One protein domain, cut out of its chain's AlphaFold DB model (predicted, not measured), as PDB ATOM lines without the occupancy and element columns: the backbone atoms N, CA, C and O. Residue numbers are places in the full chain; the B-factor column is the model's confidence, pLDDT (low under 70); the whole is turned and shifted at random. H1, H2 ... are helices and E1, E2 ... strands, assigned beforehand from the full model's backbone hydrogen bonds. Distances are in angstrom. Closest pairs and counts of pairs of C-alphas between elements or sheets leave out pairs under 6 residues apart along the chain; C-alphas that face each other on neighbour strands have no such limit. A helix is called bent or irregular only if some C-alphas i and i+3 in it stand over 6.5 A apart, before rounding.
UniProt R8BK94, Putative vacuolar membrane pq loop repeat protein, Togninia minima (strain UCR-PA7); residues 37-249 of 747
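AT A GLANCE: This is residues 37 to 249 of the 747 residues of the protein "Putative vacuolar membrane pq loop repeat protein" of Togninia minima (strain UCR-PA7) (UniProt R8BK94). The chain winds in stacked turns: six parallel strands stand side by side in chain order as one twisted sheet, and between them the chain returns mostly through helices. H1 and H3 are side by side on one face near E1, E2 and E3; farther along, H5 grazes the sheet and H6 packs on H5. The 213 printed residues run E1 H1 H2 E2 H3 E3 H4 E4 H5 E5 H6 E6, six helices and six strands, mixed in class, with 102 residues in named elements, under half. The whole is compact, with a radius of gyration of the C-alphas of 17.3 A, and elongated, spanning 56 by 35 by 34 A.

HOW THE PARTS SIT: Begin at edge strand E1, residues 37 to 41, parallel to E2, residues 62 to 68; N 38 and O 62 are 2.9 A apart, within hydrogen-bond range. H1, residues 42 to 51, and H3, residues 83 to 104, are on the same face of the sheet, two layers, at heights of 6.3 A and 10.1 A. They touch, H3 with residues 96 to 104 alone; the closest C-alphas, of Ser 42 and Thr 96, are 5.5 A apart, at a shallow tilt of 6 degrees, the same way. H2, residues 55 to 59, is not on the sheet. Inner strand E3, residues 117 to 124, is parallel to E2, with N 65 and O 120 at 2.8 A. H4, residues 134 to 137, touches no helix. Look next at E4, residues 174 to 179, beside E3, with N 121 and O 178 at 2.8 A. E5, residues 204 to 207, follows, with N 179 and O 206 at 2.8 A, then edge strand E6, residues 238 to 242, with N 205 and O 238 at 2.9 A. H5, residues 189 to 197, only grazes the sheet and touches H6, residues 215 to 231; the C-alphas of Pro 189 and Ser 225 are closest, 5.2 A. Each O i to N i+4 pair is within range in H2, H3 and H5; H6 has 11 of 13, and H1 2 of 6, beside 4 of 7 O i to N i+3 pairs.

IN THESE COORDINATES: Find C-alpha 37 at (-37.465, 4.295, 33.640), where E1 begins. H3 starts at C-alpha 83, (-44.486, -28.997, 44.006), and runs 31.2 A; E3 covers 22.6 A and H6 25.2 A. H1 is irregular: C-alphas 43 and 46 are 7.4 A apart. E6 ends at C-alpha 242, (-23.173, -14.230, 34.412).

THE WHOLE: The farthest C-alphas, of Asp 110 and Ala 141, are 56.2 A apart. The printed part has no cut. The links E2 to H3, H3 to E3 and H4 to E4 are long. Confidence is under 70 at residues 134 to 135, 158 to 161, 163 and 245 to 249.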
ATOM      1  N   SER A  37     -37.681   5.639  33.089       85.50
ATOM      2  CA  SER A  37     -37.465   4.295  33.640       85.50
ATOM      3  C   SER A  37     -38.519   4.016  34.707       85.50
ATOM      4  O   SER A  37     -38.570   4.715  35.724       85.50
ATOM      5  N   LEU A  38     -39.354   3.004  34.477       87.50
ATOM      6  CA  LEU A  38     -40.461   2.640  35.358       87.50
ATOM      7  C   LEU A  38     -40.212   1.296  36.037       87.50
ATOM      8  O   LEU A  38     -39.718   0.361  35.420       87.50
ATOM      9  N   GLN A  39     -40.592   1.206  37.310       85.94
ATOM     10  CA  GLN A  39     -40.649  -0.049  38.054       85.94
ATOM     11  C   GLN A  39     -42.111  -0.407  38.288       85.94
ATOM     12  O   GLN A  39     -42.858   0.399  38.847       85.94
ATOM     13  N   ILE A  40     -42.513  -1.599  37.859       90.31
ATOM     14  CA  ILE A  40     -43.882  -2.100  37.975       90.31
ATOM     15  C   ILE A  40     -43.891  -3.453  38.686       90.31
ATOM     16  O   ILE A  40     -42.899  -4.176  38.703       90.31
ATOM     17  N   THR A  41     -45.021  -3.785  39.301       89.06
ATOM     18  CA  THR A  41     -45.253  -5.091  39.939       89.06
ATOM     19  C   THR A  41     -46.448  -5.775  39.288       89.06
ATOM     20  O   THR A  41     -47.210  -5.101  38.590       89.06
ATOM     21  N   SER A  42     -46.660  -7.066  39.566       83.69
ATOM     22  CA  SER A  42     -47.793  -7.844  39.036       83.69
ATOM     23  C   SER A  42     -49.149  -7.126  39.150       83.69
ATOM     24  O   SER A  42     -49.927  -7.120  38.203       83.69
ATOM     25  N   HIS A  43     -49.417  -6.429  40.261       83.25
ATOM     26  CA  HIS A  43     -50.691  -5.724  40.471       83.25
ATOM     27  C   HIS A  43     -50.865  -4.459  39.614       83.25
ATOM     28  O   HIS A  43     -51.984  -3.981  39.440       83.25
ATOM     29  N   CYS A  44     -49.772  -3.887  39.105       85.81
ATOM     30  CA  CYS A  44     -49.785  -2.606  38.401       85.81
ATOM     31  C   CYS A  44     -49.772  -2.755  36.873       85.81
ATOM     32  O   CYS A  44     -49.807  -1.741  36.182       85.81
ATOM     33  N   VAL A  45     -49.717  -3.980  36.337       87.75
ATOM     34  CA  VAL A  45     -49.611  -4.233  34.888       87.75
ATOM     35  C   VAL A  45     -50.803  -3.645  34.120       87.75
ATOM     36  O   VAL A  45     -50.619  -2.945  33.126       87.75
ATOM     37  N   SER A  46     -52.027  -3.809  34.630       81.69
ATOM     38  CA  SER A  46     -53.233  -3.241  34.007       81.69
ATOM     39  C   SER A  46     -53.252  -1.704  34.040       81.69
ATOM     40  O   SER A  46     -53.661  -1.048  33.079       81.69
ATOM     41  N   GLN A  47     -52.766  -1.098  35.126       86.88
ATOM     42  CA  GLN A  47     -52.663   0.359  35.260       86.88
ATOM     43  C   GLN A  47     -51.535   0.940  34.400       86.88
ATOM     44  O   GLN A  47     -51.650   2.067  33.911       86.88
ATOM     45  N   PHE A  48     -50.462   0.180  34.185       91.75
ATOM     46  CA  PHE A  48     -49.308   0.587  33.391       91.75
ATOM     47  C   PHE A  48     -49.709   0.935  31.951       91.75
ATOM     48  O   PHE A  48     -49.425   2.050  31.503       91.75
ATOM     49  N   GLY A  49     -50.470   0.068  31.272       86.56
ATOM     50  CA  GLY A  49     -50.958   0.332  29.910       86.56
ATOM     51  C   GLY A  49     -51.863   1.568  29.804       86.56
ATOM     52  O   GLY A  49     -51.857   2.285  28.801       86.56
ATOM     53  N   ASN A  50     -52.601   1.880  30.873       87.62
ATOM     54  CA  ASN A  50     -53.445   3.073  30.943       87.62
ATOM     55  C   ASN A  50     -52.655   4.356  31.226       87.62
ATOM     56  O   ASN A  50     -53.047   5.433  30.782       87.62
ATOM     57  N   THR A  51     -51.533   4.239  31.933       87.62
ATOM     58  CA  THR A  51     -50.724   5.380  32.375       87.62
ATOM     59  C   THR A  51     -49.719   5.820  31.307       87.62
ATOM     60  O   THR A  51     -49.496   7.024  31.124       87.62
ATOM     61  N   VAL A  52     -49.125   4.867  30.579       91.94
ATOM     62  CA  VAL A  52     -48.102   5.123  29.553       91.94
ATOM     63  C   VAL A  52     -48.742   5.189  28.161       91.94
ATOM     64  O   VAL A  52     -48.747   4.231  27.383       91.94
ATOM     65  N   ARG A  53     -49.307   6.355  27.842       89.88
ATOM     66  CA  ARG A  53     -49.961   6.657  26.557       89.88
ATOM     67  C   ARG A  53     -49.337   7.884  25.891       89.88
ATOM     68  O   ARG A  53     -48.753   8.729  26.570       89.88
ATOM     69  N   GLY A  54     -49.494   7.991  24.569       89.25
ATOM     70  CA  GLY A  54     -49.002   9.127  23.782       89.25
ATOM     71  C   GLY A  54     -47.494   9.348  23.944       89.25
ATOM     72  O   GLY A  54     -46.723   8.392  23.962       89.25
ATOM     73  N   GLU A  55     -47.086  10.605  24.129       87.94
ATOM     74  CA  GLU A  55     -45.677  11.019  24.248       87.94
ATOM     75  C   GLU A  55     -44.910  10.332  25.393       87.94
ATOM     76  O   GLU A  55     -43.699  10.146  25.298       87.94
ATOM     77  N   ARG A  56     -45.594   9.850  26.443       91.56
ATOM     78  CA  ARG A  56     -44.935   9.120  27.544       91.56
ATOM     79  C   ARG A  56     -44.253   7.834  27.074       91.56
ATOM     80  O   ARG A  56     -43.218   7.473  27.628       91.56
ATOM     81  N   ARG A  57     -44.790   7.171  26.039       93.00
ATOM     82  CA  ARG A  57     -44.164   5.987  25.422       93.00
ATOM     83  C   ARG A  57     -42.822   6.333  24.770       93.00
ATOM     84  O   ARG A  57     -41.894   5.537  24.836       93.00
ATOM     85  N   ARG A  58     -42.689   7.546  24.222       90.75
ATOM     86  CA  ARG A  58     -41.459   8.039  23.578       90.75
ATOM     87  C   ARG A  58     -40.362   8.401  24.571       90.75
ATOM     88  O   ARG A  58     -39.185   8.407  24.219       90.75
ATOM     89  N   TRP A  59     -40.729   8.726  25.808       89.25
ATOM     90  CA  TRP A  59     -39.761   9.002  26.872       89.25
ATOM     91  C   TRP A  59     -39.282   7.735  27.571       89.25
ATOM     92  O   TRP A  59     -38.156   7.712  28.072       89.25
ATOM     93  N   LEU A  60     -40.123   6.700  27.597       92.12
ATOM     94  CA  LEU A  60     -39.850   5.437  28.262       92.12
ATOM     95  C   LEU A  60     -38.738   4.663  27.553       92.12
ATOM     96  O   LEU A  60     -38.863   4.281  26.394       92.12
ATOM     97  N   LYS A  61     -37.645   4.433  28.284       89.56
ATOM     98  CA  LYS A  61     -36.481   3.665  27.824       89.56
ATOM     99  C   LYS A  61     -36.348   2.317  28.515       89.56
ATOM    100  O   LYS A  61     -35.773   1.406  27.935       89.56
ATOM    101  N   GLN A  62     -36.865   2.195  29.737       91.38
ATOM    102  CA  GLN A  62     -36.739   0.980  30.538       91.38
ATOM    103  C   GLN A  62     -38.009   0.702  31.348       91.38
ATOM    104  O   GLN A  62     -38.523   1.591  32.036       91.38
ATOM    105  N   VAL A  63     -38.468  -0.545  31.327       93.69
ATOM    106  CA  VAL A  63     -39.501  -1.082  32.218       93.69
ATOM    107  C   VAL A  63     -38.891  -2.219  33.019       93.69
ATOM    108  O   VAL A  63     -38.396  -3.180  32.451       93.69
ATOM    109  N   SER A  64     -38.940  -2.112  34.340       92.44
ATOM    110  CA  SER A  64     -38.465  -3.134  35.267       92.44
ATOM    111  C   SER A  64     -39.674  -3.757  35.960       92.44
ATOM    112  O   SER A  64     -40.339  -3.111  36.776       92.44
ATOM    113  N   LEU A  65     -40.010  -4.984  35.569       94.25
ATOM    114  CA  LEU A  65     -41.106  -5.768  36.122       94.25
ATOM    115  C   LEU A  65     -40.593  -6.632  37.279       94.25
ATOM    116  O   LEU A  65     -39.693  -7.458  37.123       94.25
ATOM    117  N   SER A  66     -41.217  -6.469  38.444       92.31
ATOM    118  CA  SER A  66     -41.035  -7.347  39.597       92.31
ATOM    119  C   SER A  66     -42.271  -8.228  39.785       92.31
ATOM    120  O   SER A  66     -43.320  -7.772  40.249       92.31
ATOM    121  N   ILE A  67     -42.138  -9.492  39.396       94.06
ATOM    122  CA  ILE A  67     -43.138 -10.546  39.554       94.06
ATOM    123  C   ILE A  67     -43.219 -10.875  41.042       94.06
ATOM    124  O   ILE A  67     -42.258 -11.351  41.652       94.06
ATOM    125  N   LYS A  68     -44.360 -10.554  41.651       93.31
ATOM    126  CA  LYS A  68     -44.559 -10.700  43.091       93.31
ATOM    127  C   LYS A  68     -45.139 -12.079  43.384       93.31
ATOM    128  O   LYS A  68     -46.343 -12.277  43.252       93.31
ATOM    129  N   LEU A  69     -44.276 -12.997  43.802       93.44
ATOM    130  CA  LEU A  69     -44.649 -14.360  44.167       93.44
ATOM    131  C   LEU A  69     -45.438 -14.396  45.498       93.44
ATOM    132  O   LEU A  69     -45.316 -13.474  46.317       93.44
ATOM    133  N   PRO A  70     -46.243 -15.445  45.732       94.12
ATOM    134  CA  PRO A  70     -46.938 -15.718  46.990       94.12
ATOM    135  C   PRO A  70     -46.050 -15.617  48.240       94.12
ATOM    136  O   PRO A  70     -44.853 -15.908  48.223       94.12
ATOM    137  N   THR A  71     -46.635 -15.193  49.362       94.44
ATOM    138  CA  THR A  71     -45.947 -15.164  50.664       94.44
ATOM    139  C   THR A  71     -45.924 -16.543  51.305       94.44
ATOM    140  O   THR A  71     -46.948 -17.217  51.326       94.44
ATOM    141  N   TYR A  72     -44.809 -16.898  51.937       92.62
ATOM    142  CA  TYR A  72     -44.656 -18.131  52.714       92.62
ATOM    143  C   TYR A  72     -44.187 -17.846  54.160       92.62
ATOM    144  O   TYR A  72     -43.612 -16.776  54.420       92.62
ATOM    145  N   PRO A  73     -44.424 -18.763  55.122       92.19
ATOM    146  CA  PRO A  73     -43.936 -18.640  56.495       92.19
ATOM    147  C   PRO A  73     -42.411 -18.582  56.574       92.19
ATOM    148  O   PRO A  73     -41.721 -19.404  55.984       92.19
ATOM    149  N   GLN A  74     -41.868 -17.678  57.392       88.06
ATOM    150  CA  GLN A  74     -40.421 -17.433  57.441       88.06
ATOM    151  C   GLN A  74     -39.576 -18.666  57.813       88.06
ATOM    152  O   GLN A  74     -38.435 -18.761  57.385       88.06
ATOM    153  N   LYS A  75     -40.135 -19.627  58.556       88.31
ATOM    154  CA  LYS A  75     -39.462 -20.896  58.877       88.31
ATOM    155  C   LYS A  75     -39.113 -21.747  57.646       88.31
ATOM    156  O   LYS A  75     -38.241 -22.592  57.748       88.31
ATOM    157  N   LEU A  76     -39.774 -21.515  56.508       89.06
ATOM    158  CA  LEU A  76     -39.543 -22.232  55.250       89.06
ATOM    159  C   LEU A  76     -38.500 -21.545  54.355       89.06
ATOM    160  O   LEU A  76     -38.281 -21.953  53.222       89.06
ATOM    161  N   SER A  77     -37.852 -20.471  54.817       84.75
ATOM    162  CA  SER A  77     -36.931 -19.700  53.970       84.75
ATOM    163  C   SER A  77     -35.650 -20.440  53.577       84.75
ATOM    164  O   SER A  77     -34.913 -19.918  52.752       84.75
ATOM    165  N   ARG A  78     -35.366 -21.587  54.206       86.19
ATOM    166  CA  ARG A  78     -34.215 -22.465  53.931       86.19
ATOM    167  C   ARG A  78     -34.641 -23.861  53.467       86.19
ATOM    168  O   ARG A  78     -33.837 -24.768  53.429       86.19
ATOM    169  N   THR A  79     -35.921 -24.048  53.165       87.19
ATOM    170  CA  THR A  79     -36.451 -25.330  52.691       87.19
ATOM    171  C   THR A  79     -36.875 -25.180  51.241       87.19
ATOM    172  O   THR A  79     -37.529 -24.176  50.920       87.19
ATOM    173  N   ALA A  80     -36.577 -26.182  50.414       87.00
ATOM    174  CA  ALA A  80     -37.002 -26.237  49.020       87.00
ATOM    175  C   ALA A  80     -38.509 -25.953  48.854       87.00
ATOM    176  O   ALA A  80     -39.324 -26.143  49.770       87.00
ATOM    177  N   GLU A  81     -38.884 -25.420  47.693       90.00
ATOM    178  CA  GLU A  81     -40.289 -25.188  47.361       90.00
ATOM    179  C   GLU A  81     -40.966 -26.521  47.035       90.00
ATOM    180  O   GLU A  81     -40.494 -27.287  46.198       90.00
ATOM    181  N   THR A  82     -42.093 -26.794  47.691       91.25
ATOM    182  CA  THR A  82     -42.915 -27.971  47.374       91.25
ATOM    183  C   THR A  82     -43.496 -27.863  45.963       91.25
ATOM    184  O   THR A  82     -43.696 -26.757  45.463       91.25
ATOM    185  N   GLU A  83     -43.857 -28.988  45.340       90.12
ATOM    186  CA  GLU A  83     -44.486 -28.997  44.006       90.12
ATOM    187  C   GLU A  83     -45.706 -28.061  43.931       90.12
ATOM    188  O   GLU A  83     -45.838 -27.279  42.997       90.12
ATOM    189  N   ALA A  84     -46.558 -28.061  44.963       91.69
ATOM    190  CA  ALA A  84     -47.722 -27.181  45.027       91.69
ATOM    191  C   ALA A  84     -47.349 -25.687  45.108       91.69
ATOM    192  O   ALA A  84     -48.024 -24.844  44.512       91.69
ATOM    193  N   GLU A  85     -46.283 -25.340  45.840       93.12
ATOM    194  CA  GLU A  85     -45.761 -23.969  45.879       93.12
ATOM    195  C   GLU A  85     -45.181 -23.560  44.523       93.12
ATOM    196  O   GLU A  85     -45.476 -22.460  44.055       93.12
ATOM    197  N   GLN A  86     -44.425 -24.449  43.875       91.81
ATOM    198  CA  GLN A  86     -43.862 -24.210  42.548       91.81
ATOM    199  C   GLN A  86     -44.963 -24.003  41.503       91.81
ATOM    200  O   GLN A  86     -44.956 -22.982  40.821       91.81
ATOM    201  N   SER A  87     -45.973 -24.877  41.436       92.06
ATOM    202  CA  SER A  87     -47.121 -24.694  40.535       92.06
ATOM    203  C   SER A  87     -47.818 -23.351  40.767       92.06
ATOM    204  O   SER A  87     -48.132 -22.629  39.822       92.06
ATOM    205  N   HIS A  88     -48.013 -22.947  42.027       93.12
ATOM    206  CA  HIS A  88     -48.617 -21.650  42.319       93.12
ATOM    207  C   HIS A  88     -47.725 -20.470  41.894       93.12
ATOM    208  O   HIS A  88     -48.226 -19.491  41.330       93.12
ATOM    209  N   ASN A  89     -46.410 -20.572  42.102       94.56
ATOM    210  CA  ASN A  89     -45.431 -19.596  41.625       94.56
ATOM    211  C   ASN A  89     -45.450 -19.485  40.090       94.56
ATOM    212  O   ASN A  89     -45.477 -18.368  39.565       94.56
ATOM    213  N   ASN A  90     -45.529 -20.611  39.377       94.69
ATOM    214  CA  ASN A  90     -45.562 -20.681  37.914       94.69
ATOM    215  C   ASN A  90     -46.845 -20.092  37.321       94.69
ATOM    216  O   ASN A  90     -46.787 -19.351  36.339       94.69
ATOM    217  N   MET A  91     -48.001 -20.301  37.958       92.75
ATOM    218  CA  MET A  91     -49.246 -19.630  37.559       92.75
ATOM    219  C   MET A  91     -49.154 -18.099  37.707       92.75
ATOM    220  O   MET A  91     -49.591 -17.344  36.828       92.75
ATOM    221  N   VAL A  92     -48.566 -17.605  38.806       93.62
ATOM    222  CA  VAL A  92     -48.366 -16.158  39.028       93.62
ATOM    223  C   VAL A  92     -47.358 -15.579  38.033       93.62
ATOM    224  O   VAL A  92     -47.580 -14.491  37.493       93.62
ATOM    225  N   PHE A  93     -46.274 -16.305  37.767       95.50
ATOM    226  CA  PHE A  93     -45.280 -15.973  36.752       95.50
ATOM    227  C   PHE A  93     -45.919 -15.846  35.364       95.50
ATOM    228  O   PHE A  93     -45.820 -14.788  34.737       95.50
ATOM    229  N   THR A  94     -46.658 -16.876  34.950       94.06
ATOM    230  CA  THR A  94     -47.346 -16.962  33.655       94.06
ATOM    231  C   THR A  94     -48.312 -15.802  33.470       94.06
ATOM    232  O   THR A  94     -48.133 -14.986  32.571       94.06
ATOM    233  N   SER A  95     -49.281 -15.652  34.378       91.94
ATOM    234  CA  SER A  95     -50.290 -14.588  34.287       91.94
ATOM    235  C   SER A  95     -49.684 -13.179  34.303       91.94
ATOM    236  O   SER A  95     -50.161 -12.295  33.587       91.94
ATOM    237  N   THR A  96     -48.612 -12.956  35.075       94.31
ATOM    238  CA  THR A  96     -47.940 -11.649  35.133       94.31
ATOM    239  C   THR A  96     -47.227 -11.318  33.820       94.31
ATOM    240  O   THR A  96     -47.357 -10.193  33.330       94.31
ATOM    241  N   ILE A  97     -46.459 -12.260  33.259       95.38
ATOM    242  CA  ILE A  97     -45.724 -12.033  32.009       95.38
ATOM    243  C   ILE A  97     -46.692 -11.909  30.836       95.38
ATOM    244  O   ILE A  97     -46.577 -10.939  30.089       95.38
ATOM    245  N   SER A  98     -47.674 -12.811  30.717       93.25
ATOM    246  CA  SER A  98     -48.705 -12.741  29.676       93.25
ATOM    247  C   SER A  98     -49.411 -11.387  29.692       93.25
ATOM    248  O   SER A  98     -49.417 -10.699  28.678       93.25
ATOM    249  N   GLY A  99     -49.865 -10.920  30.862       92.50
ATOM    250  CA  GLY A  99     -50.534  -9.622  30.967       92.50
ATOM    251  C   GLY A  99     -49.646  -8.427  30.595       92.50
ATOM    252  O   GLY A  99     -50.139  -7.432  30.063       92.50
ATOM    253  N   LEU A 100     -48.332  -8.486  30.851       95.81
ATOM    254  CA  LEU A 100     -47.416  -7.430  30.404       95.81
ATOM    255  C   LEU A 100     -47.211  -7.483  28.887       95.81
ATOM    256  O   LEU A 100     -47.204  -6.438  28.234       95.81
ATOM    257  N   PHE A 101     -47.052  -8.683  28.336       95.56
ATOM    258  CA  PHE A 101     -46.877  -8.902  26.905       95.56
ATOM    259  C   PHE A 101     -48.136  -8.497  26.125       95.56
ATOM    260  O   PHE A 101     -48.005  -7.866  25.082       95.56
ATOM    261  N   ASP A 102     -49.340  -8.700  26.669       93.00
ATOM    262  CA  ASP A 102     -50.591  -8.188  26.092       93.00
ATOM    263  C   ASP A 102     -50.603  -6.658  25.998       93.00
ATOM    264  O   ASP A 102     -51.085  -6.088  25.019       93.00
ATOM    265  N   VAL A 103     -50.069  -5.966  27.010       94.25
ATOM    266  CA  VAL A 103     -49.991  -4.497  27.015       94.25
ATOM    267  C   VAL A 103     -48.939  -3.996  26.030       94.25
ATOM    268  O   VAL A 103     -49.209  -3.053  25.284       94.25
ATOM    269  N   LEU A 104     -47.738  -4.579  26.047       95.62
ATOM    270  CA  LEU A 104     -46.624  -4.138  25.205       95.62
ATOM    271  C   LEU A 104     -46.797  -4.553  23.738       95.62
ATOM    272  O   LEU A 104     -46.378  -3.813  22.854       95.62
ATOM    273  N   GLY A 105     -47.456  -5.683  23.470       94.62
ATOM    274  CA  GLY A 105     -47.758  -6.170  22.121       94.62
ATOM    275  C   GLY A 105     -48.734  -5.274  21.354       94.62
ATOM    276  O   GLY A 105     -48.795  -5.321  20.133       94.62
ATOM    277  N   GLN A 106     -49.457  -4.392  22.051       93.88
ATOM    278  CA  GLN A 106     -50.302  -3.362  21.433       93.88
ATOM    279  C   GLN A 106     -49.518  -2.117  20.985       93.88
ATOM    280  O   GLN A 106     -50.113  -1.171  20.462       93.88
ATOM    281  N   TRP A 107     -48.220  -2.031  21.284       95.12
ATOM    282  CA  TRP A 107     -47.408  -0.852  20.984       95.12
ATOM    283  C   TRP A 107     -46.630  -1.064  19.690       95.12
ATOM    284  O   TRP A 107     -46.113  -2.147  19.437       95.12
ATOM    285  N   ALA A 108     -46.504   0.002  18.901       94.31
ATOM    286  CA  ALA A 108     -45.720   0.005  17.672       94.31
ATOM    287  C   ALA A 108     -44.379   0.733  17.859       94.31
ATOM    288  O   ALA A 108     -44.243   1.623  18.707       94.31
ATOM    289  N   MET A 109     -43.376   0.370  17.053       93.81
ATOM    290  CA  MET A 109     -42.015   0.919  17.145       93.81
ATOM    291  C   MET A 109     -41.934   2.447  16.972       93.81
ATOM    292  O   MET A 109     -41.074   3.087  17.570       93.81
ATOM    293  N   ASP A 110     -42.838   3.058  16.206       93.12
ATOM    294  CA  ASP A 110     -42.923   4.512  15.988       93.12
ATOM    295  C   ASP A 110     -43.526   5.286  17.183       93.12
ATOM    296  O   ASP A 110     -43.475   6.523  17.252       93.12
ATOM    297  N   GLN A 111     -44.085   4.555  18.150       92.62
ATOM    298  CA  GLN A 111     -44.685   5.102  19.364       92.62
ATOM    299  C   GLN A 111     -43.717   5.126  20.552       92.62
ATOM    300  O   GLN A 111     -44.011   5.794  21.544       92.62
ATOM    301  N   VAL A 112     -42.582   4.425  20.480       93.94
ATOM    302  CA  VAL A 112     -41.602   4.309  21.574       93.94
ATOM    303  C   VAL A 112     -40.326   5.108  21.298       93.94
ATOM    304  O   VAL A 112     -40.187   5.765  20.266       93.94
ATOM    305  N   ALA A 113     -39.403   5.122  22.262       88.44
ATOM    306  CA  ALA A 113     -38.113   5.779  22.100       88.44
ATOM    307  C   ALA A 113     -37.322   5.193  20.905       88.44
ATOM    308  O   ALA A 113     -37.360   3.978  20.681       88.44
ATOM    309  N   PRO A 114     -36.541   6.013  20.171       85.81
ATOM    310  CA  PRO A 114     -35.615   5.506  19.163       85.81
ATOM    311  C   PRO A 114     -34.666   4.468  19.777       85.81
ATOM    312  O   PRO A 114     -33.992   4.757  20.768       85.81
ATOM    313  N   GLY A 115     -34.627   3.270  19.193       85.88
ATOM    314  CA  GLY A 115     -33.860   2.132  19.711       85.88
ATOM    315  C   GLY A 115     -34.659   1.138  20.560       85.88
ATOM    316  O   GLY A 115     -34.094   0.118  20.941       85.88
ATOM    317  N   GLY A 116     -35.952   1.383  20.807       93.12
ATOM    318  CA  GLY A 116     -36.848   0.469  21.521       93.12
ATOM    319  C   GLY A 116     -36.733   0.542  23.046       93.12
ATOM    320  O   GLY A 116     -36.217   1.510  23.610       93.12
ATOM    321  N   LEU A 117     -37.274  -0.481  23.705       95.38
ATOM    322  CA  LEU A 117     -37.420  -0.575  25.153       95.38
ATOM    323  C   LEU A 117     -36.496  -1.643  25.751       95.38
ATOM    324  O   LEU A 117     -36.405  -2.758  25.234       95.38
ATOM    325  N   GLU A 118     -35.882  -1.321  26.890       95.81
ATOM    326  CA  GLU A 118     -35.311  -2.319  27.794       95.81
ATOM    327  C   GLU A 118     -36.395  -2.876  28.729       95.81
ATOM    328  O   GLU A 118     -37.041  -2.124  29.465       95.81
ATOM    329  N   LEU A 119     -36.570  -4.195  28.727       97.50
ATOM    330  CA  LEU A 119     -37.414  -4.928  29.660       97.50
ATOM    331  C   LEU A 119     -36.536  -5.675  30.670       97.50
ATOM    332  O   LEU A 119     -35.905  -6.670  30.327       97.50
ATOM    333  N   GLU A 120     -36.523  -5.211  31.917       95.38
ATOM    334  CA  GLU A 120     -35.907  -5.932  33.030       95.38
ATOM    335  C   GLU A 120     -36.957  -6.802  33.735       95.38
ATOM    336  O   GLU A 120     -38.005  -6.297  34.144       95.38
ATOM    337  N   LEU A 121     -36.678  -8.092  33.918       95.38
ATOM    338  CA  LEU A 121     -37.536  -9.040  34.626       95.38
ATOM    339  C   LEU A 121     -36.868  -9.507  35.924       95.38
ATOM    340  O   LEU A 121     -35.668  -9.764  35.991       95.38
ATOM    341  N   SER A 122     -37.675  -9.629  36.972       91.75
ATOM    342  CA  SER A 122     -37.280 -10.221  38.250       91.75
ATOM    343  C   SER A 122     -38.493 -10.864  38.906       91.75
ATOM    344  O   SER A 122     -39.604 -10.355  38.766       91.75
ATOM    345  N   ALA A 123     -38.295 -11.932  39.665       92.12
ATOM    346  CA  ALA A 123     -39.320 -12.566  40.475       92.12
ATOM    347  C   ALA A 123     -38.882 -12.624  41.936       92.12
ATOM    348  O   ALA A 123     -37.712 -12.870  42.224       92.12
ATOM    349  N   ARG A 124     -39.809 -12.339  42.856       89.06
ATOM    350  CA  ARG A 124     -39.571 -12.428  44.301       89.06
ATOM    351  C   ARG A 124     -40.856 -12.553  45.108       89.06
ATOM    352  O   ARG A 124     -41.854 -11.895  44.814       89.06
ATOM    353  N   SER A 125     -40.796 -13.291  46.205       90.81
ATOM    354  CA  SER A 125     -41.804 -13.260  47.259       90.81
ATOM    355  C   SER A 125     -41.580 -12.063  48.197       90.81
ATOM    356  O   SER A 125     -40.436 -11.677  48.476       90.81
ATOM    357  N   PRO A 126     -42.640 -11.464  48.770       90.31
ATOM    358  CA  PRO A 126     -42.502 -10.523  49.882       90.31
ATOM    359  C   PRO A 126     -41.859 -11.142  51.133       90.31
ATOM    360  O   PRO A 126     -41.311 -10.401  51.952       90.31
ATOM    361  N   SER A 127     -41.914 -12.472  51.276       90.50
ATOM    362  CA  SER A 127     -41.263 -13.204  52.371       90.50
ATOM    363  C   SER A 127     -39.744 -13.308  52.198       90.50
ATOM    364  O   SER A 127     -39.033 -13.484  53.189       90.50
ATOM    365  N   ASP A 128     -39.235 -13.134  50.975       86.81
ATOM    366  CA  ASP A 128     -37.818 -13.293  50.669       86.81
ATOM    367  C   ASP A 128     -36.946 -12.215  51.327       86.81
ATOM    368  O   ASP A 128     -37.238 -11.007  51.295       86.81
ATOM    369  N   ARG A 129     -35.809 -12.642  51.882       82.75
ATOM    370  CA  ARG A 129     -34.862 -11.764  52.579       82.75
ATOM    371  C   ARG A 129     -33.489 -11.834  51.924       82.75
ATOM    372  O   ARG A 129     -32.854 -12.873  51.949       82.75
ATOM    373  N   LYS A 130     -32.970 -10.684  51.477       75.06
ATOM    374  CA  LYS A 130     -31.626 -10.567  50.869       75.06
ATOM    375  C   LYS A 130     -30.480 -11.123  51.721       75.06
ATOM    376  O   LYS A 130     -29.458 -11.500  51.181       75.06
ATOM    377  N   LYS A 131     -30.625 -11.141  53.050       79.88
ATOM    378  CA  LYS A 131     -29.611 -11.700  53.960       79.88
ATOM    379  C   LYS A 131     -29.461 -13.224  53.856       79.88
ATOM    380  O   LYS A 131     -28.546 -13.767  54.443       79.88
ATOM    381  N   LEU A 132     -30.407 -13.890  53.196       74.25
ATOM    382  CA  LEU A 132     -30.407 -15.329  52.941       74.25
ATOM    383  C   LEU A 132     -29.899 -15.628  51.522       74.25
ATOM    384  O   LEU A 132     -30.261 -16.638  50.943       74.25
ATOM    385  N   PHE A 133     -29.142 -14.704  50.927       72.06
ATOM    386  CA  PHE A 133     -28.457 -14.924  49.657       72.06
ATOM    387  C   PHE A 133     -27.107 -15.595  49.901       72.06
ATOM    388  O   PHE A 133     -26.507 -15.402  50.961       72.06
ATOM    389  N   GLY A 134     -26.637 -16.339  48.903       69.31
ATOM    390  CA  GLY A 134     -25.449 -17.182  49.019       69.31
ATOM    391  C   GLY A 134     -25.634 -18.306  50.044       69.31
ATOM    392  O   GLY A 134     -26.754 -18.746  50.315       69.31
ATOM    393  N   GLU A 135     -24.535 -18.683  50.692       69.69
ATOM    394  CA  GLU A 135     -24.458 -19.721  51.737       69.69
ATOM    395  C   GLU A 135     -25.442 -19.493  52.889       69.69
ATOM    396  O   GLU A 135     -26.007 -20.421  53.463       69.69
ATOM    397  N   ASN A 136     -25.732 -18.229  53.206       77.25
ATOM    398  CA  ASN A 136     -26.656 -17.873  54.282       77.25
ATOM    399  C   ASN A 136     -28.107 -18.319  54.020       77.25
ATOM    400  O   ASN A 136     -28.938 -18.248  54.936       77.25
ATOM    401  N   GLY A 137     -28.437 -18.696  52.785       77.75
ATOM    402  CA  GLY A 137     -29.728 -19.253  52.390       77.75
ATOM    403  C   GLY A 137     -29.854 -20.762  52.564       77.75
ATOM    404  O   GLY A 137     -30.984 -21.244  52.570       77.75
ATOM    405  N   LEU A 138     -28.736 -21.471  52.740       79.19
ATOM    406  CA  LEU A 138     -28.691 -22.929  52.806       79.19
ATOM    407  C   LEU A 138     -29.147 -23.433  54.179       79.19
ATOM    408  O   LEU A 138     -28.850 -22.828  55.222       79.19
ATOM    409  N   ASP A 139     -29.886 -24.536  54.206       81.69
ATOM    410  CA  ASP A 139     -30.100 -25.287  55.437       81.69
ATOM    411  C   ASP A 139     -28.796 -25.956  55.884       81.69
ATOM    412  O   ASP A 139     -28.087 -26.567  55.092       81.69
ATOM    413  N   ALA A 140     -28.467 -25.834  57.169       77.94
ATOM    414  CA  ALA A 140     -27.192 -26.322  57.690       77.94
ATOM    415  C   ALA A 140     -27.120 -27.856  57.782       77.94
ATOM    416  O   ALA A 140     -26.025 -28.397  57.902       77.94
ATOM    417  N   ALA A 141     -28.264 -28.548  57.799       77.56
ATOM    418  CA  ALA A 141     -28.329 -29.997  57.929       77.56
ATOM    419  C   ALA A 141     -28.524 -30.696  56.579       77.56
ATOM    420  O   ALA A 141     -27.965 -31.773  56.386       77.56
ATOM    421  N   THR A 142     -29.317 -30.114  55.674       76.75
ATOM    422  CA  THR A 142     -29.644 -30.741  54.382       76.75
ATOM    423  C   THR A 142     -28.942 -30.110  53.185       76.75
ATOM    424  O   THR A 142     -28.843 -30.759  52.152       76.75
ATOM    425  N   GLY A 143     -28.444 -28.873  53.301       75.00
ATOM    426  CA  GLY A 143     -27.938 -28.101  52.161       75.00
ATOM    427  C   GLY A 143     -29.043 -27.505  51.280       75.00
ATOM    428  O   GLY A 143     -28.736 -26.760  50.355       75.00
ATOM    429  N   ASP A 144     -30.316 -27.775  51.589       76.81
ATOM    430  CA  ASP A 144     -31.451 -27.315  50.789       76.81
ATOM    431  C   ASP A 144     -31.553 -25.792  50.767       76.81
ATOM    432  O   ASP A 144     -31.176 -25.079  51.708       76.81
ATOM    433  N   THR A 145     -32.178 -25.279  49.713       80.56
ATOM    434  CA  THR A 145     -32.449 -23.855  49.583       80.56
ATOM    435  C   THR A 145     -33.780 -23.600  48.911       80.56
ATOM    436  O   THR A 145     -34.229 -24.295  48.009       80.56
ATOM    437  N   ARG A 146     -34.440 -22.527  49.345       85.12
ATOM    438  CA  ARG A 146     -35.650 -22.046  48.672       85.12
ATOM    439  C   ARG A 146     -35.334 -21.235  47.407       85.12
ATOM    440  O   ARG A 146     -36.222 -21.013  46.591       85.12
ATOM    441  N   TYR A 147     -34.120 -20.693  47.300       77.06
ATOM    442  CA  TYR A 147     -33.786 -19.657  46.320       77.06
ATOM    443  C   TYR A 147     -33.115 -20.210  45.065       77.06
ATOM    444  O   TYR A 147     -33.457 -19.749  43.977       77.06
ATOM    445  N   PHE A 148     -32.169 -21.142  45.217       72.75
ATOM    446  CA  PHE A 148     -31.380 -21.645  44.087       72.75
ATOM    447  C   PHE A 148     -32.135 -22.755  43.346       72.75
ATOM    448  O   PHE A 148     -32.328 -22.627  42.143       72.75
ATOM    449  N   ASP A 149     -32.742 -23.690  44.084       71.44
ATOM    450  CA  ASP A 149     -33.452 -24.864  43.541       71.44
ATOM    451  C   ASP A 149     -34.857 -24.570  42.972       71.44
ATOM    452  O   ASP A 149     -35.648 -25.481  42.734       71.44
ATOM    453  N   SER A 150     -35.224 -23.296  42.799       80.56
ATOM    454  CA  SER A 150     -36.552 -22.907  42.309       80.56
ATOM    455  C   SER A 150     -36.461 -22.224  40.948       80.56
ATOM    456  O   SER A 150     -35.985 -21.089  40.815       80.56
ATOM    457  N   ASP A 151     -36.965 -22.950  39.947       88.38
ATOM    458  CA  ASP A 151     -37.031 -22.564  38.543       88.38
ATOM    459  C   ASP A 151     -38.464 -22.227  38.121       88.38
ATOM    460  O   ASP A 151     -39.367 -23.069  38.110       88.38
ATOM    461  N   LEU A 152     -38.663 -20.984  37.694       94.06
ATOM    462  CA  LEU A 152     -39.943 -20.528  37.173       94.06
ATOM    463  C   LEU A 152     -40.127 -20.983  35.726       94.06
ATOM    464  O   LEU A 152     -39.287 -20.711  34.862       94.06
ATOM    465  N   HIS A 153     -41.261 -21.623  35.455       93.00
ATOM    466  CA  HIS A 153     -41.687 -22.008  34.113       93.00
ATOM    467  C   HIS A 153     -43.099 -21.513  33.793       93.00
ATOM    468  O   HIS A 153     -43.859 -21.106  34.673       93.00
ATOM    469  N   PHE A 154     -43.441 -21.516  32.503       93.00
ATOM    470  CA  PHE A 154     -44.801 -21.217  32.070       93.00
ATOM    471  C   PHE A 154     -45.718 -22.406  32.340       93.00
ATOM    472  O   PHE A 154     -45.459 -23.507  31.860       93.00
ATOM    473  N   ASP A 155     -46.798 -22.151  33.067       89.00
ATOM    474  CA  ASP A 155     -47.888 -23.085  33.328       89.00
ATOM    475  C   ASP A 155     -49.121 -22.602  32.553       89.00
ATOM    476  O   ASP A 155     -49.938 -21.807  33.034       89.00
ATOM    477  N   PHE A 156     -49.170 -22.984  31.276       82.19
ATOM    478  CA  PHE A 156     -50.268 -22.643  30.382       82.19
ATOM    479  C   PHE A 156     -51.445 -23.588  30.650       82.19
ATOM    480  O   PHE A 156     -51.481 -24.715  30.161       82.19
ATOM    481  N   VAL A 157     -52.403 -23.122  31.449       72.06
ATOM    482  CA  VAL A 157     -53.574 -23.892  31.879       72.06
ATOM    483  C   VAL A 157     -54.492 -24.192  30.694       72.06
ATOM    484  O   VAL A 157     -54.837 -23.314  29.900       72.06
ATOM    485  N   GLU A 158     -54.942 -25.440  30.606       57.22
ATOM    486  CA  GLU A 158     -55.888 -25.898  29.592       57.22
ATOM    487  C   GLU A 158     -57.201 -25.085  29.649       57.22
ATOM    488  O   GLU A 158     -57.854 -24.992  30.688       57.22
ATOM    489  N   GLY A 159     -57.580 -24.460  28.527       57.19
ATOM    490  CA  GLY A 159     -58.795 -23.641  28.405       57.19
ATOM    491  C   GLY A 159     -58.612 -22.124  28.564       57.19
ATOM    492  O   GLY A 159     -59.581 -21.389  28.378       57.19
ATOM    493  N   ALA A 160     -57.404 -21.632  28.861       63.28
ATOM    494  CA  ALA A 160     -57.093 -20.202  28.793       63.28
ATOM    495  C   ALA A 160     -56.701 -19.772  27.363       63.28
ATOM    496  O   ALA A 160     -56.019 -20.501  26.640       63.28
ATOM    497  N   GLU A 161     -57.136 -18.580  26.941       65.00
ATOM    498  CA  GLU A 161     -56.754 -18.005  25.646       65.00
ATOM    499  C   GLU A 161     -55.331 -17.433  25.728       65.00
ATOM    500  O   GLU A 161     -55.113 -16.354  26.277       65.00
ATOM    501  N   TYR A 162     -54.357 -18.161  25.180       72.12
ATOM    502  CA  TYR A 162     -52.981 -17.688  25.027       72.12
ATOM    503  C   TYR A 162     -52.738 -17.195  23.599       72.12
ATOM    504  O   TYR A 162     -53.148 -17.830  22.626       72.12
ATOM    505  N   ALA A 163     -52.067 -16.052  23.469       66.12
ATOM    506  CA  ALA A 163     -51.758 -15.444  22.180       66.12
ATOM    507  C   ALA A 163     -50.366 -15.860  21.678       66.12
ATOM    508  O   ALA A 163     -49.458 -16.074  22.471       66.12
ATOM    509  N   GLY A 164     -50.182 -15.906  20.355       70.69
ATOM    510  CA  GLY A 164     -48.877 -16.097  19.708       70.69
ATOM    511  C   GLY A 164     -48.366 -17.542  19.644       70.69
ATOM    512  O   GLY A 164     -48.885 -18.452  20.283       70.69
ATOM    513  N   THR A 165     -47.325 -17.761  18.834       73.31
ATOM    514  CA  THR A 165     -46.789 -19.097  18.501       73.31
ATOM    515  C   THR A 165     -46.228 -19.854  19.710       73.31
ATOM    516  O   THR A 165     -46.203 -21.080  19.704       73.31
ATOM    517  N   PHE A 166     -45.782 -19.132  20.742       78.25
ATOM    518  CA  PHE A 166     -45.128 -19.695  21.930       78.25
ATOM    519  C   PHE A 166     -45.949 -19.507  23.219       78.25
ATOM    520  O   PHE A 166     -45.425 -19.711  24.310       78.25
ATOM    521  N   GLY A 167     -47.219 -19.098  23.108       83.88
ATOM    522  CA  GLY A 167     -48.099 -18.825  24.253       83.88
ATOM    523  C   GLY A 167     -47.993 -17.408  24.837       83.88
ATOM    524  O   GLY A 167     -48.708 -17.081  25.784       83.88
ATOM    525  N   LEU A 168     -47.135 -16.551  24.267       92.31
ATOM    526  CA  LEU A 168     -47.102 -15.107  24.518       92.31
ATOM    527  C   LEU A 168     -47.303 -14.320  23.208       92.31
ATOM    528  O   LEU A 168     -46.805 -14.744  22.157       92.31
ATOM    529  N   PRO A 169     -47.987 -13.157  23.240       92.50
ATOM    530  CA  PRO A 169     -48.109 -12.307  22.062       92.50
ATOM    531  C   PRO A 169     -46.745 -11.733  21.659       92.50
ATOM    532  O   PRO A 169     -45.860 -11.523  22.487       92.50
ATOM    533  N   SER A 170     -46.590 -11.446  20.367       94.75
ATOM    534  CA  SER A 170     -45.375 -10.822  19.836       94.75
ATOM    535  C   SER A 170     -45.246  -9.374  20.322       94.75
ATOM    536  O   SER A 170     -46.193  -8.594  20.204       94.75
ATOM    537  N   VAL A 171     -44.072  -8.996  20.834       96.69
ATOM    538  CA  VAL A 171     -43.789  -7.646  21.343       96.69
ATOM    539  C   VAL A 171     -42.625  -7.021  20.577       96.69
ATOM    540  O   VAL A 171     -41.453  -7.223  20.893       96.69
ATOM    541  N   GLU A 172     -42.945  -6.203  19.576       96.12
ATOM    542  CA  GLU A 172     -41.945  -5.587  18.691       96.12
ATOM    543  C   GLU A 172     -41.101  -4.502  19.365       96.12
ATOM    544  O   GLU A 172     -39.972  -4.251  18.946       96.12
ATOM    545  N   VAL A 173     -41.646  -3.845  20.391       97.50
ATOM    546  CA  VAL A 173     -41.037  -2.653  20.997       97.50
ATOM    547  C   VAL A 173     -39.861  -2.944  21.927       97.50
ATOM    548  O   VAL A 173     -39.129  -2.016  22.272       97.50
ATOM    549  N   VAL A 174     -39.662  -4.197  22.345       98.19
ATOM    550  CA  VAL A 174     -38.576  -4.586  23.255       98.19
ATOM    551  C   VAL A 174     -37.353  -5.016  22.450       98.19
ATOM    552  O   VAL A 174     -37.390  -5.986  21.696       98.19
ATOM    553  N   THR A 175     -36.248  -4.304  22.645       97.81
ATOM    554  CA  THR A 175     -34.976  -4.525  21.934       97.81
ATOM    555  C   THR A 175     -33.862  -5.003  22.863       97.81
ATOM    556  O   THR A 175     -32.852  -5.528  22.382       97.81
ATOM    557  N   TRP A 176     -34.049  -4.875  24.180       97.56
ATOM    558  CA  TRP A 176     -33.150  -5.382  25.217       97.56
ATOM    559  C   TRP A 176     -33.963  -6.065  26.321       97.56
ATOM    560  O   TRP A 176     -34.865  -5.455  26.885       97.56
ATOM    561  N   CYS A 177     -33.641  -7.317  26.643       97.75
ATOM    562  CA  CYS A 177     -34.182  -8.025  27.803       97.75
ATOM    563  C   CYS A 177     -33.082  -8.254  28.848       97.75
ATOM    564  O   CYS A 177     -31.995  -8.728  28.507       97.75
ATOM    565  N   SER A 178     -33.352  -7.933  30.112       94.12
ATOM    566  CA  SER A 178     -32.415  -8.133  31.219       94.12
ATOM    567  C   SER A 178     -33.052  -8.908  32.379       94.12
ATOM    568  O   SER A 178     -34.188  -8.660  32.766       94.12
ATOM    569  N   ILE A 179     -32.324  -9.868  32.941       90.81
ATOM    570  CA  ILE A 179     -32.673 -10.611  34.156       90.81
ATOM    571  C   ILE A 179     -31.404 -10.607  35.001       90.81
ATOM    572  O   ILE A 179     -30.428 -11.267  34.658       90.81
ATOM    573  N   THR A 180     -31.385  -9.781  36.043       83.75
ATOM    574  CA  THR A 180     -30.176  -9.488  36.834       83.75
ATOM    575  C   THR A 180     -30.207 -10.195  38.189       83.75
ATOM    576  O   THR A 180     -31.263 -10.675  38.602       83.75
ATOM    577  N   ARG A 181     -29.115 -10.131  38.966       71.50
ATOM    578  CA  ARG A 181     -29.002 -10.622  40.364       71.50
ATOM    579  C   ARG A 181     -30.082 -10.112  41.335       71.50
ATOM    580  O   ARG A 181     -30.148 -10.496  42.500       71.50
ATOM    581  N   ARG A 182     -30.918  -9.158  40.913       72.25
ATOM    582  CA  ARG A 182     -32.100  -8.716  41.674       72.25
ATOM    583  C   ARG A 182     -33.240  -9.729  41.641       72.25
ATOM    584  O   ARG A 182     -34.164  -9.591  42.443       72.25
ATOM    585  N   ASN A 183     -33.189 -10.677  40.715       81.00
ATOM    586  CA  ASN A 183     -34.071 -11.822  40.629       81.00
ATOM    587  C   ASN A 183     -33.803 -12.776  41.803       81.00
ATOM    588  O   ASN A 183     -32.664 -12.896  42.233       81.00
ATOM    589  N   PHE A 184     -34.838 -13.388  42.376       82.62
ATOM    590  CA  PHE A 184     -34.694 -14.285  43.534       82.62
ATOM    591  C   PHE A 184     -34.926 -15.758  43.182       82.62
ATOM    592  O   PHE A 184     -34.726 -16.592  44.060       82.62
ATOM    593  N   ARG A 185     -35.397 -16.055  41.964       87.56
ATOM    594  CA  ARG A 185     -35.712 -17.399  41.458       87.56
ATOM    595  C   ARG A 185     -35.192 -17.541  40.045       87.56
ATOM    596  O   ARG A 185     -35.358 -16.599  39.271       87.56
ATOM    597  N   ASN A 186     -34.593 -18.671  39.700       89.69
ATOM    598  CA  ASN A 186     -34.107 -18.891  38.345       89.69
ATOM    599  C   ASN A 186     -35.282 -18.986  37.359       89.69
ATOM    600  O   ASN A 186     -36.435 -19.211  37.734       89.69
ATOM    601  N   PHE A 187     -35.017 -18.671  36.093       93.88
ATOM    602  CA  PHE A 187     -35.999 -18.829  35.021       93.88
ATOM    603  C   PHE A 187     -35.563 -20.047  34.232       93.88
ATOM    604  O   PHE A 187     -34.417 -20.097  33.777       93.88
ATOM    605  N   SER A 188     -36.470 -21.001  34.036       93.75
ATOM    606  CA  SER A 188     -36.102 -22.221  33.336       93.75
ATOM    607  C   SER A 188     -35.641 -21.904  31.903       93.75
ATOM    608  O   SER A 188     -36.161 -20.975  31.265       93.75
ATOM    609  N   PRO A 189     -34.702 -22.681  31.336       93.81
ATOM    610  CA  PRO A 189     -34.233 -22.475  29.965       93.81
ATOM    611  C   PRO A 189     -35.357 -22.434  28.915       93.81
ATOM    612  O   PRO A 189     -35.291 -21.662  27.953       93.81
ATOM    613  N   GLN A 190     -36.425 -23.206  29.127       93.12
ATOM    614  CA  GLN A 190     -37.618 -23.183  28.283       93.12
ATOM    615  C   GLN A 190     -38.400 -21.868  28.422       93.12
ATOM    616  O   GLN A 190     -38.827 -21.306  27.415       93.12
ATOM    617  N   ALA A 191     -38.560 -21.338  29.640       95.50
ATOM    618  CA  ALA A 191     -39.227 -20.055  29.851       95.50
ATOM    619  C   ALA A 191     -38.469 -18.902  29.177       95.50
ATOM    620  O   ALA A 191     -39.083 -18.053  28.526       95.50
ATOM    621  N   LEU A 192     -37.135 -18.903  29.259       96.31
ATOM    622  CA  LEU A 192     -36.297 -17.941  28.540       96.31
ATOM    623  C   LEU A 192     -36.524 -18.015  27.030       96.31
ATOM    624  O   LEU A 192     -36.701 -16.978  26.390       96.31
ATOM    625  N   LEU A 193     -36.573 -19.225  26.459       95.06
ATOM    626  CA  LEU A 193     -36.853 -19.395  25.036       95.06
ATOM    627  C   LEU A 193     -38.225 -18.824  24.660       95.06
ATOM    628  O   LEU A 193     -38.314 -18.100  23.668       95.06
ATOM    629  N   THR A 194     -39.268 -19.104  25.445       95.44
ATOM    630  CA  THR A 194     -40.625 -18.587  25.207       95.44
ATOM    631  C   THR A 194     -40.660 -17.059  25.240       95.44
ATOM    632  O   THR A 194     -41.226 -16.433  24.339       95.44
ATOM    633  N   ILE A 195     -40.005 -16.445  26.231       97.12
ATOM    634  CA  ILE A 195     -39.899 -14.985  26.350       97.12
ATOM    635  C   ILE A 195     -39.155 -14.422  25.141       97.12
ATOM    636  O   ILE A 195     -39.704 -13.592  24.423       97.12
ATOM    637  N   PHE A 196     -37.930 -14.881  24.871       96.62
ATOM    638  CA  PHE A 196     -37.086 -14.305  23.821       96.62
ATOM    639  C   PHE A 196     -37.665 -14.513  22.421       96.62
ATOM    640  O   PHE A 196     -37.601 -13.602  21.599       96.62
ATOM    641  N   SER A 197     -38.287 -15.663  22.158       94.69
ATOM    642  CA  SER A 197     -38.942 -15.947  20.871       94.69
ATOM    643  C   SER A 197     -40.161 -15.062  20.607       94.69
ATOM    644  O   SER A 197     -40.561 -14.893  19.458       94.69
ATOM    645  N   SER A 198     -40.725 -14.464  21.657       96.44
ATOM    646  CA  SER A 198     -41.857 -13.537  21.569       96.44
ATOM    647  C   SER A 198     -41.419 -12.071  21.412       96.44
ATOM    648  O   SER A 198     -42.260 -11.175  21.356       96.44
ATOM    649  N   LEU A 199     -40.107 -11.808  21.310       97.00
ATOM    650  CA  LEU A 199     -39.505 -10.481  21.144       97.00
ATOM    651  C   LEU A 199     -38.775 -10.387  19.783       97.00
ATOM    652  O   LEU A 199     -37.553 -10.545  19.721       97.00
ATOM    653  N   PRO A 200     -39.480 -10.125  18.665       95.00
ATOM    654  CA  PRO A 200     -38.910 -10.238  17.317       95.00
ATOM    655  C   PRO A 200     -37.774  -9.251  17.008       95.00
ATOM    656  O   PRO A 200     -36.973  -9.525  16.121       95.00
ATOM    657  N   ASN A 201     -37.678  -8.125  17.725       96.75
ATOM    658  CA  ASN A 201     -36.615  -7.123  17.553       96.75
ATOM    659  C   ASN A 201     -35.544  -7.188  18.656       96.75
ATOM    660  O   ASN A 201     -34.752  -6.251  18.818       96.75
ATOM    661  N   LEU A 202     -35.505  -8.275  19.433       98.06
ATOM    662  CA  LEU A 202     -34.555  -8.433  20.527       98.06
ATOM    663  C   LEU A 202     -33.119  -8.473  19.996       98.06
ATOM    664  O   LEU A 202     -32.743  -9.357  19.230       98.06
ATOM    665  N   SER A 203     -32.307  -7.517  20.435       97.06
ATOM    666  CA  SER A 203     -30.917  -7.355  20.002       97.06
ATOM    667  C   SER A 203     -29.911  -7.552  21.133       97.06
ATOM    668  O   SER A 203     -28.758  -7.900  20.869       97.06
ATOM    669  N   ARG A 204     -30.332  -7.363  22.390       96.44
ATOM    670  CA  ARG A 204     -29.470  -7.505  23.564       96.44
ATOM    671  C   ARG A 204     -30.117  -8.350  24.655       96.44
ATOM    672  O   ARG A 204     -31.278  -8.133  24.999       96.44
ATOM    673  N   ILE A 205     -29.333  -9.256  25.237       96.06
ATOM    674  CA  ILE A 205     -29.705 -10.034  26.422       96.06
ATOM    675  C   ILE A 205     -28.672  -9.813  27.526       96.06
ATOM    676  O   ILE A 205     -27.464  -9.860  27.283       96.06
ATOM    677  N   THR A 206     -29.161  -9.620  28.746       93.81
ATOM    678  CA  THR A 206     -28.375  -9.744  29.977       93.81
ATOM    679  C   THR A 206     -29.056 -10.775  30.866       93.81
ATOM    680  O   THR A 206     -30.199 -10.560  31.255       93.81
ATOM    681  N   TYR A 207     -28.396 -11.891  31.156       93.38
ATOM    682  CA  TYR A 207     -28.961 -12.977  31.954       93.38
ATOM    683  C   TYR A 207     -27.998 -13.373  33.067       93.38
ATOM    684  O   TYR A 207     -26.851 -13.724  32.798       93.38
ATOM    685  N   GLU A 208     -28.469 -13.296  34.308       88.38
ATOM    686  CA  GLU A 208     -27.660 -13.562  35.491       88.38
ATOM    687  C   GLU A 208     -28.298 -14.639  36.398       88.38
ATOM    688  O   GLU A 208     -28.936 -14.278  37.395       88.38
ATOM    689  N   PRO A 209     -28.211 -15.938  36.041       86.25
ATOM    690  CA  PRO A 209     -28.750 -17.034  36.852       86.25
ATOM    691  C   PRO A 209     -27.943 -17.273  38.131       86.25
ATOM    692  O   PRO A 209     -26.781 -16.881  38.231       86.25
ATOM    693  N   PHE A 210     -28.549 -17.965  39.092       82.75
ATOM    694  CA  PHE A 210     -27.838 -18.574  40.215       82.75
ATOM    695  C   PHE A 210     -27.425 -20.004  39.881       82.75
ATOM    696  O   PHE A 210     -28.203 -20.730  39.262       82.75
ATOM    697  N   HIS A 211     -26.243 -20.400  40.345       81.56
ATOM    698  CA  HIS A 211     -25.792 -21.788  40.337       81.56
ATOM    699  C   HIS A 211     -26.681 -22.648  41.251       81.56
ATOM    700  O   HIS A 211     -27.021 -22.225  42.360       81.56
ATOM    701  N   GLN A 212     -27.059 -23.836  40.781       78.44
ATOM    702  CA  GLN A 212     -27.825 -24.820  41.546       78.44
ATOM    703  C   GLN A 212     -26.931 -25.482  42.603       78.44
ATOM    704  O   GLN A 212     -25.750 -25.712  42.358       78.44
ATOM    705  N   VAL A 213     -27.477 -25.785  43.786       73.50
ATOM    706  CA  VAL A 213     -26.697 -26.426  44.866       73.50
ATOM    707  C   VAL A 213     -26.450 -27.899  44.561       73.50
ATOM    708  O   VAL A 213     -25.348 -28.398  44.780       73.50
ATOM    709  N   ASP A 214     -27.467 -28.584  44.043       74.00
ATOM    710  CA  ASP A 214     -27.398 -29.995  43.676       74.00
ATOM    711  C   ASP A 214     -26.711 -30.177  42.301       74.00
ATOM    712  O   ASP A 214     -27.207 -29.658  41.294       74.00
ATOM    713  N   PRO A 215     -25.579 -30.908  42.208       76.44
ATOM    714  CA  PRO A 215     -24.864 -31.077  40.941       76.44
ATOM    715  C   PRO A 215     -25.674 -31.776  39.829       76.44
ATOM    716  O   PRO A 215     -25.585 -31.327  38.682       76.44
ATOM    717  N   PRO A 216     -26.474 -32.833  40.098       79.50
ATOM    718  CA  PRO A 216     -27.428 -33.366  39.123       79.50
ATOM    719  C   PRO A 216     -28.417 -32.314  38.604       79.50
ATOM    720  O   PRO A 216     -28.564 -32.181  37.388       79.50
ATOM    721  N   ALA A 217     -29.027 -31.515  39.485       79.31
ATOM    722  CA  ALA A 217     -29.914 -30.427  39.074       79.31
ATOM    723  C   ALA A 217     -29.188 -29.378  38.213       79.31
ATOM    724  O   ALA A 217     -29.722 -28.943  37.189       79.31
ATOM    725  N   GLN A 218     -27.946 -29.011  38.556       83.81
ATOM    726  CA  GLN A 218     -27.128 -28.132  37.710       83.81
ATOM    727  C   GLN A 218     -26.889 -28.746  36.324       83.81
ATOM    728  O   GLN A 218     -26.990 -28.047  35.316       83.81
ATOM    729  N   ALA A 219     -26.586 -30.045  36.251       82.38
ATOM    730  CA  ALA A 219     -26.341 -30.733  34.985       82.38
ATOM    731  C   ALA A 219     -27.593 -30.767  34.089       82.38
ATOM    732  O   ALA A 219     -27.482 -30.600  32.867       82.38
ATOM    733  N   ASP A 220     -28.780 -30.922  34.678       84.25
ATOM    734  CA  ASP A 220     -30.056 -30.852  33.963       84.25
ATOM    735  C   ASP A 220     -30.313 -29.442  33.410       84.25
ATOM    736  O   ASP A 220     -30.661 -29.283  32.231       84.25
ATOM    737  N   VAL A 221     -30.064 -28.401  34.216       87.06
ATOM    738  CA  VAL A 221     -30.169 -26.994  33.792       87.06
ATOM    739  C   VAL A 221     -29.170 -26.668  32.681       87.06
ATOM    740  O   VAL A 221     -29.549 -26.039  31.686       87.06
ATOM    741  N   ASP A 222     -27.920 -27.119  32.793       87.88
ATOM    742  CA  ASP A 222     -26.876 -26.919  31.781       87.88
ATOM    743  C   ASP A 222     -27.243 -27.625  30.465       87.88
ATOM    744  O   ASP A 222     -27.110 -27.044  29.382       87.88
ATOM    745  N   THR A 223     -27.779 -28.846  30.546       89.00
ATOM    746  CA  THR A 223     -28.238 -29.627  29.385       89.00
ATOM    747  C   THR A 223     -29.409 -28.945  28.681       89.00
ATOM    748  O   THR A 223     -29.385 -28.762  27.457       89.00
ATOM    749  N   ALA A 224     -30.419 -28.512  29.438       90.44
ATOM    750  CA  ALA A 224     -31.555 -27.776  28.898       90.44
ATOM    751  C   ALA A 224     -31.111 -26.435  28.283       90.44
ATOM    752  O   ALA A 224     -31.503 -26.100  27.162       90.44
ATOM    753  N   SER A 225     -30.232 -25.694  28.962       91.31
ATOM    754  CA  SER A 225     -29.660 -24.438  28.462       91.31
ATOM    755  C   SER A 225     -28.904 -24.643  27.152       91.31
ATOM    756  O   SER A 225     -29.113 -23.896  26.192       91.31
ATOM    757  N   ALA A 226     -28.080 -25.693  27.072       90.94
ATOM    758  CA  ALA A 226     -27.350 -26.043  25.863       90.94
ATOM    759  C   ALA A 226     -28.304 -26.305  24.692       90.94
ATOM    760  O   ALA A 226     -28.024 -25.876  23.571       90.94
ATOM    761  N   PHE A 227     -29.430 -26.976  24.937       89.88
ATOM    762  CA  PHE A 227     -30.433 -27.241  23.912       89.88
ATOM    763  C   PHE A 227     -31.132 -25.957  23.442       89.88
ATOM    764  O   PHE A 227     -31.163 -25.672  22.243       89.88
ATOM    765  N   PHE A 228     -31.660 -25.149  24.366       92.19
ATOM    766  CA  PHE A 228     -32.521 -24.020  24.009       92.19
ATOM    767  C   PHE A 228     -31.776 -22.792  23.466       92.19
ATOM    768  O   PHE A 228     -32.342 -22.049  22.660       92.19
ATOM    769  N   ILE A 229     -30.503 -22.585  23.829       92.69
ATOM    770  CA  ILE A 229     -29.735 -21.399  23.412       92.69
ATOM    771  C   ILE A 229     -29.566 -21.284  21.886       92.69
ATOM    772  O   ILE A 229     -29.467 -20.185  21.337       92.69
ATOM    773  N   LEU A 230     -29.581 -22.415  21.169       88.12
ATOM    774  CA  LEU A 230     -29.495 -22.444  19.705       88.12
ATOM    775  C   LEU A 230     -30.727 -21.838  19.022       88.12
ATOM    776  O   LEU A 230     -30.627 -21.359  17.891       88.12
ATOM    777  N   PHE A 231     -31.867 -21.839  19.712       91.69
ATOM    778  CA  PHE A 231     -33.139 -21.332  19.205       91.69
ATOM    779  C   PHE A 231     -33.394 -19.874  19.592       91.69
ATOM    780  O   PHE A 231     -34.435 -19.320  19.249       91.69
ATOM    781  N   TRP A 232     -32.444 -19.221  20.270       94.56
ATOM    782  CA  TRP A 232     -32.558 -17.798  20.569       94.56
ATOM    783  C   TRP A 232     -32.637 -16.946  19.290       94.56
ATOM    784  O   TRP A 232     -32.059 -17.333  18.261       94.56
ATOM    785  N   PRO A 233     -33.300 -15.772  19.344       94.56
ATOM    786  CA  PRO A 233     -33.568 -14.951  18.168       94.56
ATOM    787  C   PRO A 233     -32.324 -14.639  17.332       94.56
ATOM    788  O   PRO A 233     -31.255 -14.307  17.851       94.56
ATOM    789  N   ALA A 234     -32.470 -14.703  16.007       94.50
ATOM    790  CA  ALA A 234     -31.391 -14.388  15.069       94.50
ATOM    791  C   ALA A 234     -31.028 -12.891  15.030       94.50
ATOM    792  O   ALA A 234     -29.978 -12.535  14.507       94.50
ATOM    793  N   THR A 235     -31.876 -12.028  15.593       96.56
ATOM    794  CA  THR A 235     -31.685 -10.574  15.707       96.56
ATOM    795  C   THR A 235     -30.692 -10.163  16.796       96.56
ATOM    796  O   THR A 235     -30.318  -8.990  16.867       96.56
ATOM    797  N   LEU A 236     -30.259 -11.104  17.642       97.56
ATOM    798  CA  LEU A 236     -29.318 -10.840  18.724       97.56
ATOM    799  C   LEU A 236     -27.962 -10.366  18.202       97.56
ATOM    800  O   LEU A 236     -27.365 -10.968  17.315       97.56
ATOM    801  N   LYS A 237     -27.463  -9.305  18.833       96.62
ATOM    802  CA  LYS A 237     -26.151  -8.698  18.598       96.62
ATOM    803  C   LYS A 237     -25.272  -8.728  19.842       96.62
ATOM    804  O   LYS A 237     -24.057  -8.775  19.715       96.62
ATOM    805  N   SER A 238     -25.857  -8.683  21.036       95.50
ATOM    806  CA  SER A 238     -25.122  -8.548  22.295       95.50
ATOM    807  C   SER A 238     -25.688  -9.514  23.335       95.50
ATOM    808  O   SER A 238     -26.883  -9.484  23.625       95.50
ATOM    809  N   VAL A 239     -24.848 -10.395  23.875       96.00
ATOM    810  CA  VAL A 239     -25.246 -11.380  24.892       96.00
ATOM    811  C   VAL A 239     -24.281 -11.304  26.066       96.00
ATOM    812  O   VAL A 239     -23.075 -11.451  25.887       96.00
ATOM    813  N   SER A 240     -24.825 -11.086  27.262       93.19
ATOM    814  CA  SER A 240     -24.086 -11.109  28.524       93.19
ATOM    815  C   SER A 240     -24.702 -12.139  29.461       93.19
ATOM    816  O   SER A 240     -25.865 -11.990  29.837       93.19
ATOM    817  N   LEU A 241     -23.928 -13.152  29.836       89.69
ATOM    818  CA  LEU A 241     -24.310 -14.233  30.738       89.69
ATOM    819  C   LEU A 241     -23.388 -14.205  31.960       89.69
ATOM    820  O   LEU A 241     -22.171 -14.174  31.788       89.69
ATOM    821  N   TYR A 242     -23.946 -14.199  33.166       85.38
ATOM    822  CA  TYR A 242     -23.173 -14.230  34.412       85.38
ATOM    823  C   TYR A 242     -23.814 -15.203  35.396       85.38
ATOM    824  O   TYR A 242     -24.891 -14.919  35.908       85.38
ATOM    825  N   GLU A 243     -23.175 -16.329  35.686       84.38
ATOM    826  CA  GLU A 243     -23.669 -17.234  36.724       84.38
ATOM    827  C   GLU A 243     -23.166 -16.791  38.107       84.38
ATOM    828  O   GLU A 243     -21.969 -16.603  38.311       84.38
ATOM    829  N   HIS A 244     -24.081 -16.583  39.055       77.06
ATOM    830  CA  HIS A 244     -23.736 -16.275  40.444       77.06
ATOM    831  C   HIS A 244     -23.468 -17.564  41.218       77.06
ATOM    832  O   HIS A 244     -24.364 -18.394  41.369       77.06
ATOM    833  N   ASP A 245     -22.260 -17.672  41.761       68.25
ATOM    834  CA  ASP A 245     -21.746 -18.794  42.548       68.25
ATOM    835  C   ASP A 245     -21.327 -18.377  43.970       68.25
ATOM    836  O   ASP A 245     -20.682 -19.147  44.671       68.25
ATOM    837  N   ASP A 246     -21.742 -17.193  44.455       59.03
ATOM    838  CA  ASP A 246     -21.335 -16.661  45.774       59.03
ATOM    839  C   ASP A 246     -21.832 -17.495  46.981       59.03
ATOM    840  O   ASP A 246     -21.706 -17.068  48.128       59.03
ATOM    841  N   ALA A 247     -22.490 -18.629  46.728       50.59
ATOM    842  CA  ALA A 247     -22.868 -19.613  47.732       50.59
ATOM    843  C   ALA A 247     -21.799 -20.699  47.952       50.59
ATOM    844  O   ALA A 247     -22.056 -21.628  48.711       50.59
ATOM    845  N   PHE A 248     -20.664 -20.634  47.256       54.53
ATOM    846  CA  PHE A 248     -19.663 -21.690  47.271       54.53
ATOM    847  C   PHE A 248     -18.266 -21.059  47.356       54.53
ATOM    848  O   PHE A 248     -17.644 -20.776  46.332       54.53
ATOM    849  N   GLU A 249     -17.762 -20.783  48.564       49.78
ATOM    850  CA  GLU A 249     -16.327 -20.515  48.742       49.78
ATOM    851  C   GLU A 249     -15.532 -21.812  48.471       49.78
ATOM    852  O   GLU A 249     -15.601 -22.792  49.208       49.78
TER     853      GLU A 249